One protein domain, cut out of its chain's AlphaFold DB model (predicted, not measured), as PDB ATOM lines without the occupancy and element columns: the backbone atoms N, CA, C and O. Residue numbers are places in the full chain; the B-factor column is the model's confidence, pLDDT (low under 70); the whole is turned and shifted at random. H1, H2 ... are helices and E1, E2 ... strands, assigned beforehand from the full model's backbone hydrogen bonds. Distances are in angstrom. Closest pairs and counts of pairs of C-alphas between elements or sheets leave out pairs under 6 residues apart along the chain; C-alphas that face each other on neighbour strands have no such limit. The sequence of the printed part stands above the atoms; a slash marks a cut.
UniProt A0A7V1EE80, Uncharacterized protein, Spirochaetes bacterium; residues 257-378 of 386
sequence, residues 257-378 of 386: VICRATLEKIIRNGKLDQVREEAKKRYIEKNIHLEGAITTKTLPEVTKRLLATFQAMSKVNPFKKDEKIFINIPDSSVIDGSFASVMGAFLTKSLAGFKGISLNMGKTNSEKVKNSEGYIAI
ATOM      1  N   VAL A 257      91.769 135.213 173.980       96.19
ATOM      2  CA  VAL A 257      92.994 135.956 173.709       96.19
ATOM      3  C   VAL A 257      94.058 135.442 174.658       96.19
ATOM      4  O   VAL A 257      93.972 135.668 175.867       96.19
ATOM      5  N   ILE A 258      95.052 134.752 174.115       95.56
ATOM      6  CA  ILE A 258      96.079 134.065 174.894       95.56
ATOM      7  C   ILE A 258      97.438 134.661 174.536       95.56
ATOM      8  O   ILE A 258      97.784 134.738 173.365       95.56
ATOM      9  N   CYS A 259      98.217 135.084 175.527       95.31
ATOM     10  CA  CYS A 259      99.577 135.581 175.332       95.31
ATOM     11  C   CYS A 259     100.489 134.989 176.398       95.31
ATOM     12  O   CYS A 259     100.224 135.141 177.591       95.31
ATOM     13  N   ARG A 260     101.573 134.321 176.001       92.50
ATOM     14  CA  ARG A 260     102.570 133.861 176.969       92.50
ATOM     15  C   ARG A 260     103.465 135.041 177.350       92.50
ATOM     16  O   ARG A 260     104.200 135.552 176.510       92.50
ATOM     17  N   ALA A 261     103.383 135.479 178.602       88.12
ATOM     18  CA  ALA A 261     104.089 136.661 179.088       88.12
ATOM     19  C   ALA A 261     105.546 136.359 179.458       88.12
ATOM     20  O   ALA A 261     106.403 137.200 179.235       88.12
ATOM     21  N   THR A 262     105.826 135.186 180.030       88.19
ATOM     22  CA  THR A 262     107.179 134.691 180.372       88.19
ATOM     23  C   THR A 262     107.193 133.159 180.279       88.19
ATOM     24  O   THR A 262     106.165 132.557 179.965       88.19
ATOM     25  N   LEU A 263     108.314 132.502 180.604       85.38
ATOM     26  CA  LEU A 263     108.396 131.034 180.682       85.38
ATOM     27  C   LEU A 263     107.362 130.404 181.635       85.38
ATOM     28  O   LEU A 263     106.891 129.296 181.381       85.38
ATOM     29  N   GLU A 264     106.983 131.117 182.697       88.62
ATOM     30  CA  GLU A 264     106.108 130.598 183.756       88.62
ATOM     31  C   GLU A 264     104.739 131.275 183.817       88.62
ATOM     32  O   GLU A 264     103.833 130.763 184.471       88.62
ATOM     33  N   LYS A 265     104.553 132.410 183.129       91.88
ATOM     34  CA  LYS A 265     103.308 133.193 183.186       91.88
ATOM     35  C   LYS A 265     102.622 133.318 181.832       91.88
ATOM     36  O   LYS A 265     103.242 133.686 180.834       91.88
ATOM     37  N   ILE A 266     101.314 133.077 181.821       94.44
ATOM     38  CA  ILE A 266     100.436 133.229 180.661       94.44
ATOM     39  C   ILE A 266      99.318 134.209 180.989       94.44
ATOM     40  O   ILE A 266      98.848 134.286 182.118       94.44
ATOM     41  N   ILE A 267      98.891 134.974 179.998       94.62
ATOM     42  CA  ILE A 267      97.743 135.862 180.093       94.62
ATOM     43  C   ILE A 267      96.634 135.272 179.233       94.62
ATOM     44  O   ILE A 267      96.830 135.044 178.039       94.62
ATOM     45  N   ARG A 268      95.467 135.040 179.834       93.94
ATOM     46  CA  ARG A 268      94.248 134.614 179.139       93.94
ATOM     47  C   ARG A 268      93.156 135.645 179.370       93.94
ATOM     48  O   ARG A 268      92.777 135.904 180.509       93.94
ATOM     49  N   ASN A 269      92.656 136.246 178.294       93.12
ATOM     50  CA  ASN A 269      91.604 137.268 178.329       93.12
ATOM     51  C   ASN A 269      91.921 138.417 179.312       93.12
ATOM     52  O   ASN A 269      91.049 138.873 180.050       93.12
ATOM     53  N   GLY A 270      93.190 138.846 179.367       90.44
ATOM     54  CA  GLY A 270      93.672 139.887 180.282       90.44
ATOM     55  C   GLY A 270      93.943 139.451 181.729       90.44
ATOM     56  O   GLY A 270      94.361 140.284 182.530       90.44
ATOM     57  N   LYS A 271      93.743 138.175 182.087       93.06
ATOM     58  CA  LYS A 271      94.056 137.637 183.423       93.06
ATOM     59  C   LYS A 271      95.372 136.870 183.412       93.06
ATOM     60  O   LYS A 271      95.598 136.069 182.510       93.06
ATOM     61  N   LEU A 272      96.215 137.116 184.412       92.50
ATOM     62  CA  LEU A 272      97.498 136.439 184.601       92.50
ATOM     63  C   LEU A 272      97.296 135.074 185.274       92.50
ATOM     64  O   LEU A 272      96.565 134.984 186.255       92.50
ATOM     65  N   ASP A 273      97.966 134.048 184.763       91.56
ATOM     66  CA  ASP A 273      97.916 132.665 185.241       91.56
ATOM     67  C   ASP A 273      99.292 131.986 185.074       91.56
ATOM     68  O   ASP A 273     100.187 132.527 184.409       91.56
ATOM     69  N   GLN A 274      99.477 130.804 185.664       90.00
ATOM     70  CA  GLN A 274     100.678 129.988 185.484       90.00
ATOM     71  C   GLN A 274     100.630 129.173 184.182       90.00
ATOM     72  O   GLN A 274      99.584 128.690 183.739       90.00
ATOM     73  N   VAL A 275     101.786 129.016 183.536       86.88
ATOM     74  CA  VAL A 275     101.914 128.256 182.288       86.88
ATOM     75  C   VAL A 275     101.972 126.759 182.602       86.88
ATOM     76  O   VAL A 275     102.911 126.287 183.237       86.88
ATOM     77  N   ARG A 276     101.003 125.995 182.086       87.81
ATOM     78  CA  ARG A 276     101.037 124.519 182.069       87.81
ATOM     79  C   ARG A 276     101.989 123.997 180.985       87.81
ATOM     80  O   ARG A 276     102.205 124.686 179.987       87.81
ATOM     81  N   GLU A 277     102.510 122.781 181.127       80.44
ATOM     82  CA  GLU A 277     103.482 122.192 180.186       80.44
ATOM     83  C   GLU A 277     102.995 122.172 178.725       80.44
ATOM     84  O   GLU A 277     103.755 122.475 177.802       80.44
ATOM     85  N   GLU A 278     101.706 121.925 178.485       82.25
ATOM     86  CA  GLU A 278     101.134 121.923 177.133       82.25
ATOM     87  C   GLU A 278     101.151 123.328 176.508       82.25
ATOM     88  O   GLU A 278     101.392 123.500 175.310       82.25
ATOM     89  N   ALA A 279     100.941 124.358 177.331       81.38
ATOM     90  CA  ALA A 279     100.968 125.751 176.905       81.38
ATOM     91  C   ALA A 279     102.398 126.240 176.605       81.38
ATOM     92  O   ALA A 279     102.562 127.099 175.735       81.38
ATOM     93  N   LYS A 280     103.430 125.666 177.250       81.00
ATOM     94  CA  LYS A 280     104.847 125.968 176.956       81.00
ATOM     95  C   LYS A 280     105.235 125.570 175.532       81.00
ATOM     96  O   LYS A 280     105.980 126.296 174.881       81.00
ATOM     97  N   LYS A 281     104.708 124.444 175.040       81.94
ATOM     98  CA  LYS A 281     104.978 123.953 173.677       81.94
ATOM     99  C   LYS A 281     104.163 124.685 172.609       81.94
ATOM    100  O   LYS A 281     104.639 124.857 171.493       81.94
ATOM    101  N   ARG A 282     102.939 125.110 172.943       85.00
ATOM    102  CA  ARG A 282     101.980 125.672 171.977       85.00
ATOM    103  C   ARG A 282     102.103 127.180 171.762       85.00
ATOM    104  O   ARG A 282     101.920 127.641 170.639       85.00
ATOM    105  N   TYR A 283     102.361 127.951 172.816       90.06
ATOM    106  CA  TYR A 283     102.340 129.413 172.750       90.06
ATOM    107  C   TYR A 283     103.743 129.976 172.909       90.06
ATOM    108  O   TYR A 283     104.421 129.686 173.893       90.06
ATOM    109  N   ILE A 284     104.162 130.796 171.950       88.69
ATOM    110  CA  ILE A 284     105.463 131.469 171.969       88.69
ATOM    111  C   ILE A 284     105.356 132.720 172.849       88.69
ATOM    112  O   ILE A 284     104.308 133.367 172.911       88.69
ATOM    113  N   GLU A 285     106.435 133.045 173.559       89.44
ATOM    114  CA  GLU A 285     106.486 134.250 174.388       89.44
ATOM    115  C   GLU A 285     106.232 135.503 173.545       89.44
ATOM    116  O   GLU A 285     106.719 135.598 172.422       89.44
ATOM    117  N   LYS A 286     105.445 136.442 174.084       88.94
ATOM    118  CA  LYS A 286     105.054 137.703 173.430       88.94
ATOM    119  C   LYS A 286     104.286 137.563 172.112       88.94
ATOM    120  O   LYS A 286     103.964 138.570 171.485       88.94
ATOM    121  N   ASN A 287     103.887 136.351 171.746       92.12
ATOM    122  CA  ASN A 287     102.932 136.127 170.675       92.12
ATOM    123  C   ASN A 287     101.523 136.028 171.256       92.12
ATOM    124  O   ASN A 287     101.269 135.308 172.223       92.12
ATOM    125  N   ILE A 288     100.594 136.751 170.640       95.69
ATOM    126  CA  ILE A 288      99.179 136.734 170.989       95.69
ATOM    127  C   ILE A 288      98.484 135.727 170.076       95.69
ATOM    128  O   ILE A 288      98.727 135.708 168.877       95.69
ATOM    129  N   HIS A 289      97.608 134.895 170.619       95.38
ATOM    130  CA  HIS A 289      96.829 133.903 169.890       95.38
ATOM    131  C   HIS A 289      95.340 134.184 170.086       95.38
ATOM    132  O   HIS A 289      94.897 134.410 171.214       95.38
ATOM    133  N   LEU A 290      94.581 134.186 168.988       95.38
ATOM    134  CA  LEU A 290      93.131 134.367 168.974       95.38
ATOM    135  C   LEU A 290      92.467 133.042 168.604       95.38
ATOM    136  O   LEU A 290      92.394 132.700 167.424       95.38
ATOM    137  N   GLU A 291      92.000 132.293 169.601       93.81
ATOM    138  CA  GLU A 291      91.446 130.944 169.418       93.81
ATOM    139  C   GLU A 291      89.929 130.932 169.659       93.81
ATOM    140  O   GLU A 291      89.468 131.208 170.766       93.81
ATOM    141  N   GLY A 292      89.137 130.625 168.627       91.81
ATOM    142  CA  GLY A 292      87.670 130.573 168.701       91.81
ATOM    143  C   GLY A 292      86.975 131.521 167.720       91.81
ATOM    144  O   GLY A 292      87.488 131.781 166.633       91.81
ATOM    145  N   ALA A 293      85.783 132.015 168.070       91.00
ATOM    146  CA  ALA A 293      84.970 132.817 167.154       91.00
ATOM    147  C   ALA A 293      85.290 134.316 167.224       91.00
ATOM    148  O   ALA A 293      85.174 134.951 168.278       91.00
ATOM    149  N   ILE A 294      85.624 134.893 166.073       91.06
ATOM    150  CA  ILE A 294      85.923 136.306 165.839       91.06
ATOM    151  C   ILE A 294      84.997 136.795 164.716       91.06
ATOM    152  O   ILE A 294      85.393 136.972 163.565       91.06
ATOM    153  N   THR A 295      83.726 136.964 165.060       86.62
ATOM    154  CA  THR A 295      82.652 137.372 164.148       86.62
ATOM    155  C   THR A 295      82.109 138.731 164.561       86.62
ATOM    156  O   THR A 295      82.417 139.220 165.647       86.62
ATOM    157  N   THR A 296      81.242 139.322 163.746       81.75
ATOM    158  CA  THR A 296      80.596 140.619 163.990       81.75
ATOM    159  C   THR A 296      80.034 140.735 165.413       81.75
ATOM    160  O   THR A 296      80.151 141.781 166.048       81.75
ATOM    161  N   LYS A 297      79.466 139.641 165.948       82.75
ATOM    162  CA  LYS A 297      78.892 139.590 167.302       82.75
ATOM    163  C   LYS A 297      79.940 139.468 168.406       82.75
ATOM    164  O   LYS A 297      79.797 140.100 169.450       82.75
ATOM    165  N   THR A 298      80.975 138.653 168.212       88.75
ATOM    166  CA  THR A 298      81.971 138.383 169.261       88.75
ATOM    167  C   THR A 298      83.124 139.382 169.271       88.75
ATOM    168  O   THR A 298      83.798 139.537 170.288       88.75
ATOM    169  N   LEU A 299      83.345 140.098 168.167       88.00
ATOM    170  CA  LEU A 299      84.464 141.015 167.985       88.00
ATOM    171  C   LEU A 299      84.582 142.134 169.031       88.00
ATOM    172  O   LEU A 299      85.708 142.408 169.454       88.00
ATOM    173  N   PRO A 300      83.489 142.786 169.478       86.75
ATOM    174  CA  PRO A 300      83.575 143.793 170.536       86.75
ATOM    175  C   PRO A 300      84.192 143.230 171.825       86.75
ATOM    176  O   PRO A 300      85.034 143.864 172.455       86.75
ATOM    177  N   GLU A 301      83.844 141.994 172.178       90.81
ATOM    178  CA  GLU A 301      84.401 141.319 173.349       90.81
ATOM    179  C   GLU A 301      85.843 140.844 173.098       90.81
ATOM    180  O   GLU A 301      86.706 141.007 173.959       90.81
ATOM    181  N   VAL A 302      86.158 140.332 171.901       94.19
ATOM    182  CA  VAL A 302      87.536 139.942 171.534       94.19
ATOM    183  C   VAL A 302      88.490 141.145 171.556       94.19
ATOM    184  O   VAL A 302      89.592 141.045 172.091       94.19
ATOM    185  N   THR A 303      88.076 142.302 171.036       91.44
ATOM    186  CA  THR A 303      88.889 143.536 171.053       91.44
ATOM    187  C   THR A 303      89.097 144.070 172.472       91.44
ATOM    188  O   THR A 303      90.208 144.477 172.818       91.44
ATOM    189  N   LYS A 304      88.080 143.980 173.339       91.62
ATOM    190  CA  LYS A 304      88.211 144.278 174.773       91.62
ATOM    191  C   LYS A 304      89.220 143.349 175.458       91.62
ATOM    192  O   LYS A 304      90.073 143.820 176.208       91.62
ATOM    193  N   ARG A 305      89.167 142.044 175.173       96.06
ATOM    194  CA  ARG A 305      90.127 141.053 175.693       96.06
ATOM    195  C   ARG A 305      91.546 141.300 175.185       96.06
ATOM    196  O   ARG A 305      92.489 141.165 175.956       96.06
ATOM    197  N   LEU A 306      91.702 141.704 173.924       94.75
ATOM    198  CA  LEU A 306      92.987 142.122 173.359       94.75
ATOM    199  C   LEU A 306      93.571 143.306 174.129       94.75
ATOM    200  O   LEU A 306      94.700 143.211 174.606       94.75
ATOM    201  N   LEU A 307      92.799 144.376 174.331       92.81
ATOM    202  CA  LEU A 307      93.236 145.526 175.135       92.81
ATOM    203  C   LEU A 307      93.642 145.126 176.549       92.81
ATOM    204  O   LEU A 307      94.706 145.528 177.018       92.81
ATOM    205  N   ALA A 308      92.825 144.305 177.209       92.81
ATOM    206  CA  ALA A 308      93.123 143.815 178.547       92.81
ATOM    207  C   ALA A 308      94.431 143.006 178.579       92.81
ATOM    208  O   ALA A 308      95.216 143.143 179.515       92.81
ATOM    209  N   THR A 309      94.721 142.219 177.539       95.06
ATOM    210  CA  THR A 309      95.995 141.498 177.400       95.06
ATOM    211  C   THR A 309      97.184 142.447 177.250       95.06
ATOM    212  O   THR A 309      98.189 142.252 177.929       95.06
ATOM    213  N   PHE A 310      97.082 143.510 176.444       92.12
ATOM    214  CA  PHE A 310      98.138 144.533 176.350       92.12
ATOM    215  C   PHE A 310      98.363 145.256 177.689       92.12
ATOM    216  O   PHE A 310      99.505 145.459 178.104       92.12
ATOM    217  N   GLN A 311      97.286 145.588 178.405       91.62
ATOM    218  CA  GLN A 311      97.365 146.198 179.737       91.62
ATOM    219  C   GLN A 311      98.004 145.257 180.764       91.62
ATOM    220  O   GLN A 311      98.852 145.686 181.544       91.62
ATOM    221  N   ALA A 312      97.650 143.972 180.761       92.31
ATOM    222  CA  ALA A 312      98.263 142.981 181.639       92.31
ATOM    223  C   ALA A 312      99.752 142.779 181.312       92.31
ATOM    224  O   ALA A 312     100.581 142.765 182.222       92.31
ATOM    225  N   MET A 313     100.113 142.722 180.024       92.50
ATOM    226  CA  MET A 313     101.508 142.644 179.579       92.50
ATOM    227  C   MET A 313     102.330 143.837 180.065       92.50
ATOM    228  O   MET A 313     103.453 143.637 180.520       92.50
ATOM    229  N   SER A 314     101.762 145.049 180.077       91.06
ATOM    230  CA  SER A 314     102.466 146.251 180.553       91.06
ATOM    231  C   SER A 314     102.982 146.148 181.997       91.06
ATOM    232  O   SER A 314     103.965 146.800 182.339       91.06
ATOM    233  N   LYS A 315     102.351 145.305 182.828       90.62
ATOM    234  CA  LYS A 315     102.712 145.094 184.239       90.62
ATOM    235  C   LYS A 315     103.676 143.928 184.461       90.62
ATOM    236  O   LYS A 315     104.262 143.837 185.533       90.62
ATOM    237  N   VAL A 316     103.787 143.009 183.501       89.88
ATOM    238  CA  VAL A 316     104.501 141.731 183.678       89.88
ATOM    239  C   VAL A 316     105.720 141.642 182.769       89.88
ATOM    240  O   VAL A 316     106.823 141.414 183.247       89.88
ATOM    241  N   ASN A 317     105.520 141.812 181.465       92.25
ATOM    242  CA  ASN A 317     106.574 141.805 180.459       92.25
ATOM    243  C   ASN A 317     106.145 142.749 179.323       92.25
ATOM    244  O   ASN A 317     105.500 142.309 178.368       92.25
ATOM    245  N   PRO A 318     106.394 144.063 179.457       91.50
ATOM    246  CA  PRO A 318     105.843 145.060 178.550       91.50
ATOM    247  C   PRO A 318     106.349 144.878 177.115       91.50
ATOM    248  O   PRO A 318     107.531 144.615 176.869       91.50
ATOM    249  N   PHE A 319     105.448 145.083 176.154       91.50
ATOM    250  CA  PHE A 319     105.809 145.207 174.746       91.50
ATOM    251  C   PHE A 319     106.566 146.514 174.506       91.50
ATOM    252  O   PHE A 319     106.139 147.577 174.967       91.50
ATOM    253  N   LYS A 320     107.667 146.458 173.753       88.62
ATOM    254  CA  LYS A 320     108.384 147.672 173.330       88.62
ATOM    255  C   LYS A 320     107.748 148.247 172.061       88.62
ATOM    256  O   LYS A 320     107.175 147.518 171.259       88.62
ATOM    257  N   LYS A 321     107.875 149.563 171.850       84.00
ATOM    258  CA  LYS A 321     107.267 150.258 170.694       84.00
ATOM    259  C   LYS A 321     107.727 149.713 169.337       84.00
ATOM    260  O   LYS A 321     106.915 149.611 168.420       84.00
ATOM    261  N   ASP A 322     109.003 149.346 169.231       85.50
ATOM    262  CA  ASP A 322     109.624 148.849 167.995       85.50
ATOM    263  C   ASP A 322     109.772 147.312 167.972       85.50
ATOM    264  O   ASP A 322     110.386 146.752 167.067       85.50
ATOM    265  N   GLU A 323     109.219 146.610 168.965       86.94
ATOM    266  CA  GLU A 323     109.216 145.144 169.005       86.94
ATOM    267  C   GLU A 323     108.188 144.579 168.017       86.94
ATOM    268  O   GLU A 323     107.101 145.136 167.837       86.94
ATOM    269  N   LYS A 324     108.530 143.459 167.368       87.31
ATOM    270  CA  LYS A 324     107.587 142.734 166.513       87.31
ATOM    271  C   LYS A 324     106.595 141.971 167.384       87.31
ATOM    272  O   LYS A 324     106.998 141.127 168.177       87.31
ATOM    273  N   ILE A 325     105.307 142.254 167.214       90.38
ATOM    274  CA  ILE A 325     104.219 141.630 167.972       90.38
ATOM    275  C   ILE A 325     103.376 140.819 167.000       90.38
ATOM    276  O   ILE A 325     102.722 141.379 166.120       90.38
ATOM    277  N   PHE A 326     103.367 139.501 167.170       92.62
ATOM    278  CA  PHE A 326     102.577 138.613 166.326       92.62
ATOM    279  C   PHE A 326     101.218 138.328 166.957       92.62
ATOM    280  O   PHE A 326     101.139 137.872 168.097       92.62
ATOM    281  N   ILE A 327     100.150 138.563 166.196       94.81
ATOM    282  CA  ILE A 327      98.792 138.129 166.527       94.81
ATOM    283  C   ILE A 327      98.450 136.957 165.604       94.81
ATOM    284  O   ILE A 327      98.173 137.132 164.417       94.81
ATOM    285  N   ASN A 328      98.507 135.755 166.163       94.44
ATOM    286  CA  ASN A 328      98.268 134.486 165.497       94.44
ATOM    287  C   ASN A 328      96.773 134.145 165.486       94.44
ATOM    288  O   ASN A 328      96.117 134.120 166.530       94.44
ATOM    289  N   ILE A 329      96.251 133.832 164.304       93.62
ATOM    290  CA  ILE A 329      94.852 133.481 164.060       93.62
ATOM    291  C   ILE A 329      94.843 132.149 163.304       93.62
ATOM    292  O   ILE A 329      94.964 132.137 162.073       93.62
ATOM    293  N   PRO A 330      94.768 131.015 164.019       89.88
ATOM    294  CA  PRO A 330      94.818 129.704 163.389       89.88
ATOM    295  C   PRO A 330      93.584 129.462 162.510       89.88
ATOM    296  O   PRO A 330      92.540 130.086 162.696       89.88
ATOM    297  N   ASP A 331      93.685 128.514 161.575       87.38
ATOM    298  CA  ASP A 331      92.556 128.120 160.710       87.38
ATOM    299  C   ASP A 331      91.408 127.451 161.486       87.38
ATOM    300  O   ASP A 331      90.285 127.389 160.994       87.38
ATOM    301  N   SER A 332      91.662 127.006 162.721       87.19
ATOM    302  CA  SER A 332      90.619 126.546 163.645       87.19
ATOM    303  C   SER A 332      89.747 127.674 164.205       87.19
ATOM    304  O   SER A 332      88.679 127.397 164.750       87.19
ATOM    305  N   SER A 333      90.165 128.938 164.079       91.38
ATOM    306  CA  SER A 333      89.346 130.084 164.470       91.38
ATOM    307  C   SER A 333      88.322 130.431 163.396       91.38
ATOM    308  O   SER A 333      88.599 130.404 162.195       91.38
ATOM    309  N   VAL A 334      87.124 130.800 163.844       89.69
ATOM    310  CA  VAL A 334      86.012 131.183 162.973       89.69
ATOM    311  C   VAL A 334      86.049 132.689 162.784       89.69
ATOM    312  O   VAL A 334      85.875 133.428 163.750       89.69
ATOM    313  N   ILE A 335      86.229 133.143 161.548       87.88
ATOM    314  CA  ILE A 335      86.171 134.561 161.182       87.88
ATOM    315  C   ILE A 335      85.086 134.804 160.133       87.88
ATOM    316  O   ILE A 335      84.831 133.936 159.294       87.88
ATOM    317  N   ASP A 336      84.468 135.982 160.166       80.62
ATOM    318  CA  ASP A 336      83.508 136.436 159.154       80.62
ATOM    319  C   ASP A 336      84.025 137.668 158.386       80.62
ATOM    320  O   ASP A 336      85.125 138.171 158.628       80.62
ATOM    321  N   GLY A 337      83.221 138.168 157.444       73.25
ATOM    322  CA  GLY A 337      83.579 139.319 156.608       73.25
ATOM    323  C   GLY A 337      83.806 140.630 157.377       73.25
ATOM    324  O   GLY A 337      84.396 141.558 156.822       73.25
ATOM    325  N   SER A 338      83.390 140.721 158.646       80.44
ATOM    326  CA  SER A 338      83.591 141.916 159.473       80.44
ATOM    327  C   SER A 338      85.003 142.010 160.050       80.44
ATOM    328  O   SER A 338      85.494 143.125 160.268       80.44
ATOM    329  N   PHE A 339      85.674 140.862 160.231       88.44
ATOM    330  CA  PHE A 339      86.959 140.741 160.921       88.44
ATOM    331  C   PHE A 339      87.974 141.778 160.441       88.44
ATOM    332  O   PHE A 339      88.507 142.547 161.241       88.44
ATOM    333  N   ALA A 340      88.198 141.840 159.128       86.31
ATOM    334  CA  ALA A 340      89.237 142.673 158.544       86.31
ATOM    335  C   ALA A 340      89.015 144.169 158.815       86.31
ATOM    336  O   ALA A 340      89.939 144.889 159.185       86.31
ATOM    337  N   SER A 341      87.769 144.630 158.703       80.06
ATOM    338  CA  SER A 341      87.434 146.044 158.885       80.06
ATOM    339  C   SER A 341      87.606 146.508 160.332       80.06
ATOM    340  O   SER A 341      88.245 147.527 160.599       80.06
ATOM    341  N   VAL A 342      87.080 145.738 161.282       82.88
ATOM    342  CA  VAL A 342      87.091 146.119 162.693       82.88
ATOM    343  C   VAL A 342      88.466 145.882 163.307       82.88
ATOM    344  O   VAL A 342      88.934 146.721 164.075       82.88
ATOM    345  N   MET A 343      89.153 144.795 162.936       87.31
ATOM    346  CA  MET A 343      90.526 144.563 163.381       87.31
ATOM    347  C   MET A 343      91.462 145.651 162.844       87.31
ATOM    348  O   MET A 343      92.255 146.185 163.607       87.31
ATOM    349  N   GLY A 344      91.327 146.078 161.584       85.44
ATOM    350  CA  GLY A 344      92.129 147.183 161.041       85.44
ATOM    351  C   GLY A 344      91.923 148.500 161.789       85.44
ATOM    352  O   GLY A 344      92.891 149.180 162.145       85.44
ATOM    353  N   ALA A 345      90.668 148.835 162.107       82.38
ATOM    354  CA  ALA A 345      90.351 150.003 162.927       82.38
ATOM    355  C   ALA A 345      90.936 149.887 164.344       82.38
ATOM    356  O   ALA A 345      91.481 150.859 164.866       82.38
ATOM    357  N   PHE A 346      90.851 148.701 164.949       86.44
ATOM    358  CA  PHE A 346      91.424 148.414 166.258       86.44
ATOM    359  C   PHE A 346      92.948 148.591 166.269       86.44
ATOM    360  O   PHE A 346      93.464 149.333 167.102       86.44
ATOM    361  N   LEU A 347      93.657 147.974 165.323       87.25
ATOM    362  CA  LEU A 347      95.113 148.076 165.199       87.25
ATOM    363  C   LEU A 347      95.553 149.536 165.032       87.25
ATOM    364  O   LEU A 347      96.439 150.006 165.741       87.25
ATOM    365  N   THR A 348      94.865 150.277 164.163       83.31
ATOM    366  CA  THR A 348      95.232 151.660 163.830       83.31
ATOM    367  C   THR A 348      94.913 152.652 164.949       83.31
ATOM    368  O   THR A 348      95.646 153.617 165.120       83.31
ATOM    369  N   LYS A 349      93.824 152.460 165.707       83.25
ATOM    370  CA  LYS A 349      93.412 153.405 166.764       83.25
ATOM    371  C   LYS A 349      93.972 153.035 168.129       83.25
ATOM    372  O   LYS A 349      94.532 153.876 168.821       83.25
ATOM    373  N   SER A 350      93.795 151.780 168.521       81.88
ATOM    374  CA  SER A 350      94.084 151.320 169.876       81.88
ATOM    375  C   SER A 350      95.537 150.909 170.058       81.88
ATOM    376  O   SER A 350      96.045 150.964 171.174       81.88
ATOM    377  N   LEU A 351      96.207 150.499 168.977       84.69
ATOM    378  CA  LEU A 351      97.584 150.011 169.014       84.69
ATOM    379  C   LEU A 351      98.561 150.861 168.182       84.69
ATOM    380  O   LEU A 351      99.688 150.435 167.949       84.69
ATOM    381  N   ALA A 352      98.179 152.092 167.821       81.38
ATOM    382  CA  ALA A 352      98.988 153.034 167.033       81.38
ATOM    383  C   ALA A 352     100.412 153.266 167.577       81.38
ATOM    384  O   ALA A 352     101.323 153.629 166.838       81.38
ATOM    385  N   GLY A 353     100.604 153.086 168.889       80.38
ATOM    386  CA  GLY A 353     101.892 153.262 169.561       80.38
ATOM    387  C   GLY A 353     102.921 152.157 169.293       80.38
ATOM    388  O   GLY A 353     104.078 152.333 169.672       80.38
ATOM    389  N   PHE A 354     102.527 151.046 168.660       84.88
ATOM    390  CA  PHE A 354     103.391 149.908 168.346       84.88
ATOM    391  C   PHE A 354     103.602 149.805 166.834       84.88
ATOM    392  O   PHE A 354     102.649 149.645 166.076       84.88
ATOM    393  N   LYS A 355     104.858 149.865 166.384       78.19
ATOM    394  CA  LYS A 355     105.195 149.874 164.950       78.19
ATOM    395  C   LYS A 355     105.339 148.477 164.341       78.19
ATOM    396  O   LYS A 355     105.321 148.344 163.123       78.19
ATOM    397  N   GLY A 356     105.500 147.445 165.171       83.25
ATOM    398  CA  GLY A 356     105.844 146.087 164.740       83.25
ATOM    399  C   GLY A 356     104.702 145.071 164.762       83.25
ATOM    400  O   GLY A 356     104.980 143.875 164.827       83.25
ATOM    401  N   ILE A 357     103.431 145.487 164.768       89.44
ATOM    402  CA  ILE A 357     102.318 144.527 164.846       89.44
ATOM    403  C   ILE A 357     102.148 143.791 163.517       89.44
ATOM    404  O   ILE A 357     102.078 144.404 162.456       89.44
ATOM    405  N   SER A 358     102.041 142.466 163.581       91.50
ATOM    406  CA  SER A 358     101.801 141.610 162.424       91.50
ATOM    407  C   SER A 358     100.723 140.566 162.713       91.50
ATOM    408  O   SER A 358     100.741 139.896 163.745       91.50
ATOM    409  N   LEU A 359      99.782 140.409 161.784       92.69
ATOM    410  CA  LEU A 359      98.766 139.366 161.787       92.69
ATOM    411  C   LEU A 359      99.309 138.137 161.058       92.69
ATOM    412  O   LEU A 359      99.600 138.185 159.860       92.69
ATOM    413  N   ASN A 360      99.409 137.031 161.783       92.00
ATOM    414  CA  ASN A 360      99.757 135.733 161.229       92.00
ATOM    415  C   ASN A 360      98.489 134.880 161.153       92.00
ATOM    416  O   ASN A 360      97.944 134.478 162.179       92.00
ATOM    417  N   MET A 361      97.991 134.646 159.945       89.00
ATOM    418  CA  MET A 361      96.736 133.932 159.720       89.00
ATOM    419  C   MET A 361      97.005 132.600 159.028       89.00
ATOM    420  O   MET A 361      97.846 132.530 158.133       89.00
ATOM    421  N   GLY A 362      96.248 131.564 159.397       84.00
ATOM    422  CA  GLY A 362      96.234 130.315 158.637       84.00
ATOM    423  C   GLY A 362      95.800 130.530 157.179       84.00
ATOM    424  O   GLY A 362      95.210 131.559 156.832       84.00
ATOM    425  N   LYS A 363      96.121 129.575 156.299       83.75
ATOM    426  CA  LYS A 363      95.921 129.705 154.847       83.75
ATOM    427  C   LYS A 363      94.449 129.946 154.503       83.75
ATOM    428  O   LYS A 363      94.139 130.854 153.732       83.75
ATOM    429  N   THR A 364      93.554 129.192 155.135       83.56
ATOM    430  CA  THR A 364      92.108 129.267 154.892       83.56
ATOM    431  C   THR A 364      91.551 130.625 155.316       83.56
ATOM    432  O   THR A 364      90.797 131.269 154.585       83.56
ATOM    433  N   ASN A 365      91.945 131.094 156.497       85.06
ATOM    434  CA  ASN A 365      91.501 132.375 157.032       85.06
ATOM    435  C   ASN A 365      92.125 133.568 156.289       85.06
ATOM    436  O   ASN A 365      91.451 134.576 156.073       85.06
ATOM    437  N   SER A 366      93.365 133.438 155.817       85.81
ATOM    438  CA  SER A 366      94.029 134.425 154.958       85.81
ATOM    439  C   SER A 366      93.291 134.611 153.626       85.81
ATOM    440  O   SER A 366      93.026 135.743 153.224       85.81
ATOM    441  N   GLU A 367      92.882 133.524 152.963       82.62
ATOM    442  CA  GLU A 367      92.092 133.589 151.722       82.62
ATOM    443  C   GLU A 367      90.714 134.231 151.939       82.62
ATOM    444  O   GLU A 367      90.323 135.123 151.181       82.62
ATOM    445  N   LYS A 368      90.004 133.860 153.015       80.38
ATOM    446  CA  LYS A 368      88.721 134.491 153.389       80.38
ATOM    447  C   LYS A 368      88.866 135.998 153.593       80.38
ATOM    448  O   LYS A 368      88.040 136.772 153.116       80.38
ATOM    449  N   VAL A 369      89.928 136.419 154.277       83.88
ATOM    450  CA  VAL A 369      90.202 137.832 154.548       83.88
ATOM    451  C   VAL A 369      90.600 138.595 153.292       83.88
ATOM    452  O   VAL A 369      90.116 139.711 153.117       83.88
ATOM    453  N   LYS A 370      91.411 138.019 152.397       82.44
ATOM    454  CA  LYS A 370      91.784 138.650 151.114       82.44
ATOM    455  C   LYS A 370      90.569 138.987 150.252       82.44
ATOM    456  O   LYS A 370      90.568 140.016 149.585       82.44
ATOM    457  N   ASN A 371      89.538 138.149 150.318       74.94
ATOM    458  CA  ASN A 371      88.278 138.338 149.601       74.94
ATOM    459  C   ASN A 371      87.250 139.183 150.381       74.94
ATOM    460  O   ASN A 371      86.146 139.409 149.890       74.94
ATOM    461  N   SER A 372      87.586 139.643 151.590       75.31
ATOM    462  CA  SER A 372      86.697 140.458 152.423       75.31
ATOM    463  C   SER A 372      86.824 141.952 152.111       75.31
ATOM    464  O   SER A 372      87.905 142.465 151.821       75.31
ATOM    465  N   GLU A 373      85.719 142.685 152.258       65.56
ATOM    466  CA  GLU A 373      85.652 144.132 152.002       65.56
ATOM    467  C   GLU A 373      86.628 144.955 152.868       65.56
ATOM    468  O   GLU A 373      87.011 146.063 152.496       65.56
ATOM    469  N   GLY A 374      87.031 144.429 154.031       70.12
ATOM    470  CA  GLY A 374      87.933 145.093 154.973       70.12
ATOM    471  C   GLY A 374      89.419 144.816 154.749       70.12
ATOM    472  O   GLY A 374      90.232 145.325 155.518       70.12
ATOM    473  N   TYR A 375      89.797 144.026 153.736       81.94
ATOM    474  CA  TYR A 375      91.181 143.578 153.545       81.94
ATOM    475  C   TYR A 375      92.192 144.727 153.515       81.94
ATOM    476  O   TYR A 375      93.237 144.643 154.154       81.94
ATOM    477  N   ILE A 376      91.865 145.828 152.828       77.25
ATOM    478  CA  ILE A 376      92.746 147.000 152.700       77.25
ATOM    479  C   ILE A 376      93.148 147.553 154.076       77.25
ATOM    480  O   ILE A 376      94.288 147.969 154.244       77.25
ATOM    481  N   ALA A 377      92.257 147.496 155.071       79.12
ATOM    482  CA  ALA A 377      92.516 148.024 156.410       79.12
ATOM    483  C   ALA A 377      93.529 147.192 157.216       79.12
ATOM    484  O   ALA A 377      94.111 147.706 158.169       79.12
ATOM    485  N   ILE A 378      93.735 145.920 156.854       85.25
ATOM    486  CA  ILE A 378      94.679 145.020 157.538       85.25
ATOM    487  C   ILE A 378      95.802 144.491 156.644       85.25
ATOM    488  O   ILE A 378      96.696 143.811 157.139       85.25
TER     489      ILE A 378
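Overview. This is residues 257 to 378 of the 386 residues of an uncharacterized protein of Spirochaetes bacterium (UniProt A0A7V1EE80). One strongly twisted sheet of six strands makes a wall through the domain, with the long helix H2 lying over one face at the E3, E2, E1 part. H3, H4 and H5 gather toward the E6 end of the sheet, while the short H1 only grazes it near E1 and E2. The printed part has 122 residues with five named helices and six named strands, in the order E1 E2 E3 H1 E4 H2 E5 H3 E6 H4 H5; the mixed sheet runs E3 E2 E1 E4 E5 E6. The class is mixed, helices and strands, and the whole is compact, with a radius of gyration of the C-alphas of 13.9 A and spans of 40 by 30 by 23 A.

Arrangement. E1 (257 to 260), E2 (265 to 268) and E3 (271 to 274) form a meander, each strand the antiparallel neighbour of the one before, and two hairpins. N 259 and O 267 are 2.9 A apart, and N 273 and O 266 are 2.8 A apart. E4 (288 to 291) is antiparallel to E1, with N 289 and O 258 at 2.8 A. E5 (324 to 329) is parallel to E4, with N 328 and O 288 at 2.7 A, and E6 (356 to 361) is parallel to E5, with N 329 and O 360 at 2.8 A. H2 (299 to 316) is on the sheet, at a height of 7.1 A over it, making two layers, a helix on one face of a sheet; it lies over E2 and, only just, over E1, with 3 C-alphas on E1. It runs along the strands, at 11 degrees to E2 on the local plane. E4, H2, E5 and E5, H3 (339 to 350), E6 are strand-helix-strand units, parallel neighbour strands with a helix between, each with a right-handed crossover. H3 is not on the sheet; it touches H2, which touches it with residues 299 to 307 alone, the closest C-alphas being those of Thr 303 and Phe 346, 7.3 A apart, and the two helices run the same way at a steep tilt of 38 degrees. H5 (375 to 378) touches H3, which touches it with residues 340 to 345 alone, the closest C-alphas being those of Gly 344 and Ala 377, 4.7 A apart. H4 (363 to 370) grazes the sheet with residues 365 to 369, and H1 (277 to 282) with residues 279 to 282. Every O i to N i+4 pair is within hydrogen-bond range in H3 and H4; H1 has 1 of 2, H2 13 of 14, and H5 is too short for one.

Along the chain. E1 begins at C-alpha 257 (92.994, 135.956, 173.709). H2 is 25.5 A long, E6 16.0 A, E5 15.9 A and H3 15.6 A. H5 ends at C-alpha 378 (94.679, 145.020, 157.538).

Size, cuts and confidence. The C-alphas of Glu 264 and Glu 373, the two farthest apart, are 40.1 A apart. The printed part has no cut and no long link. The mean pLDDT of the printed part is 87.6, and residue 373 is under 70.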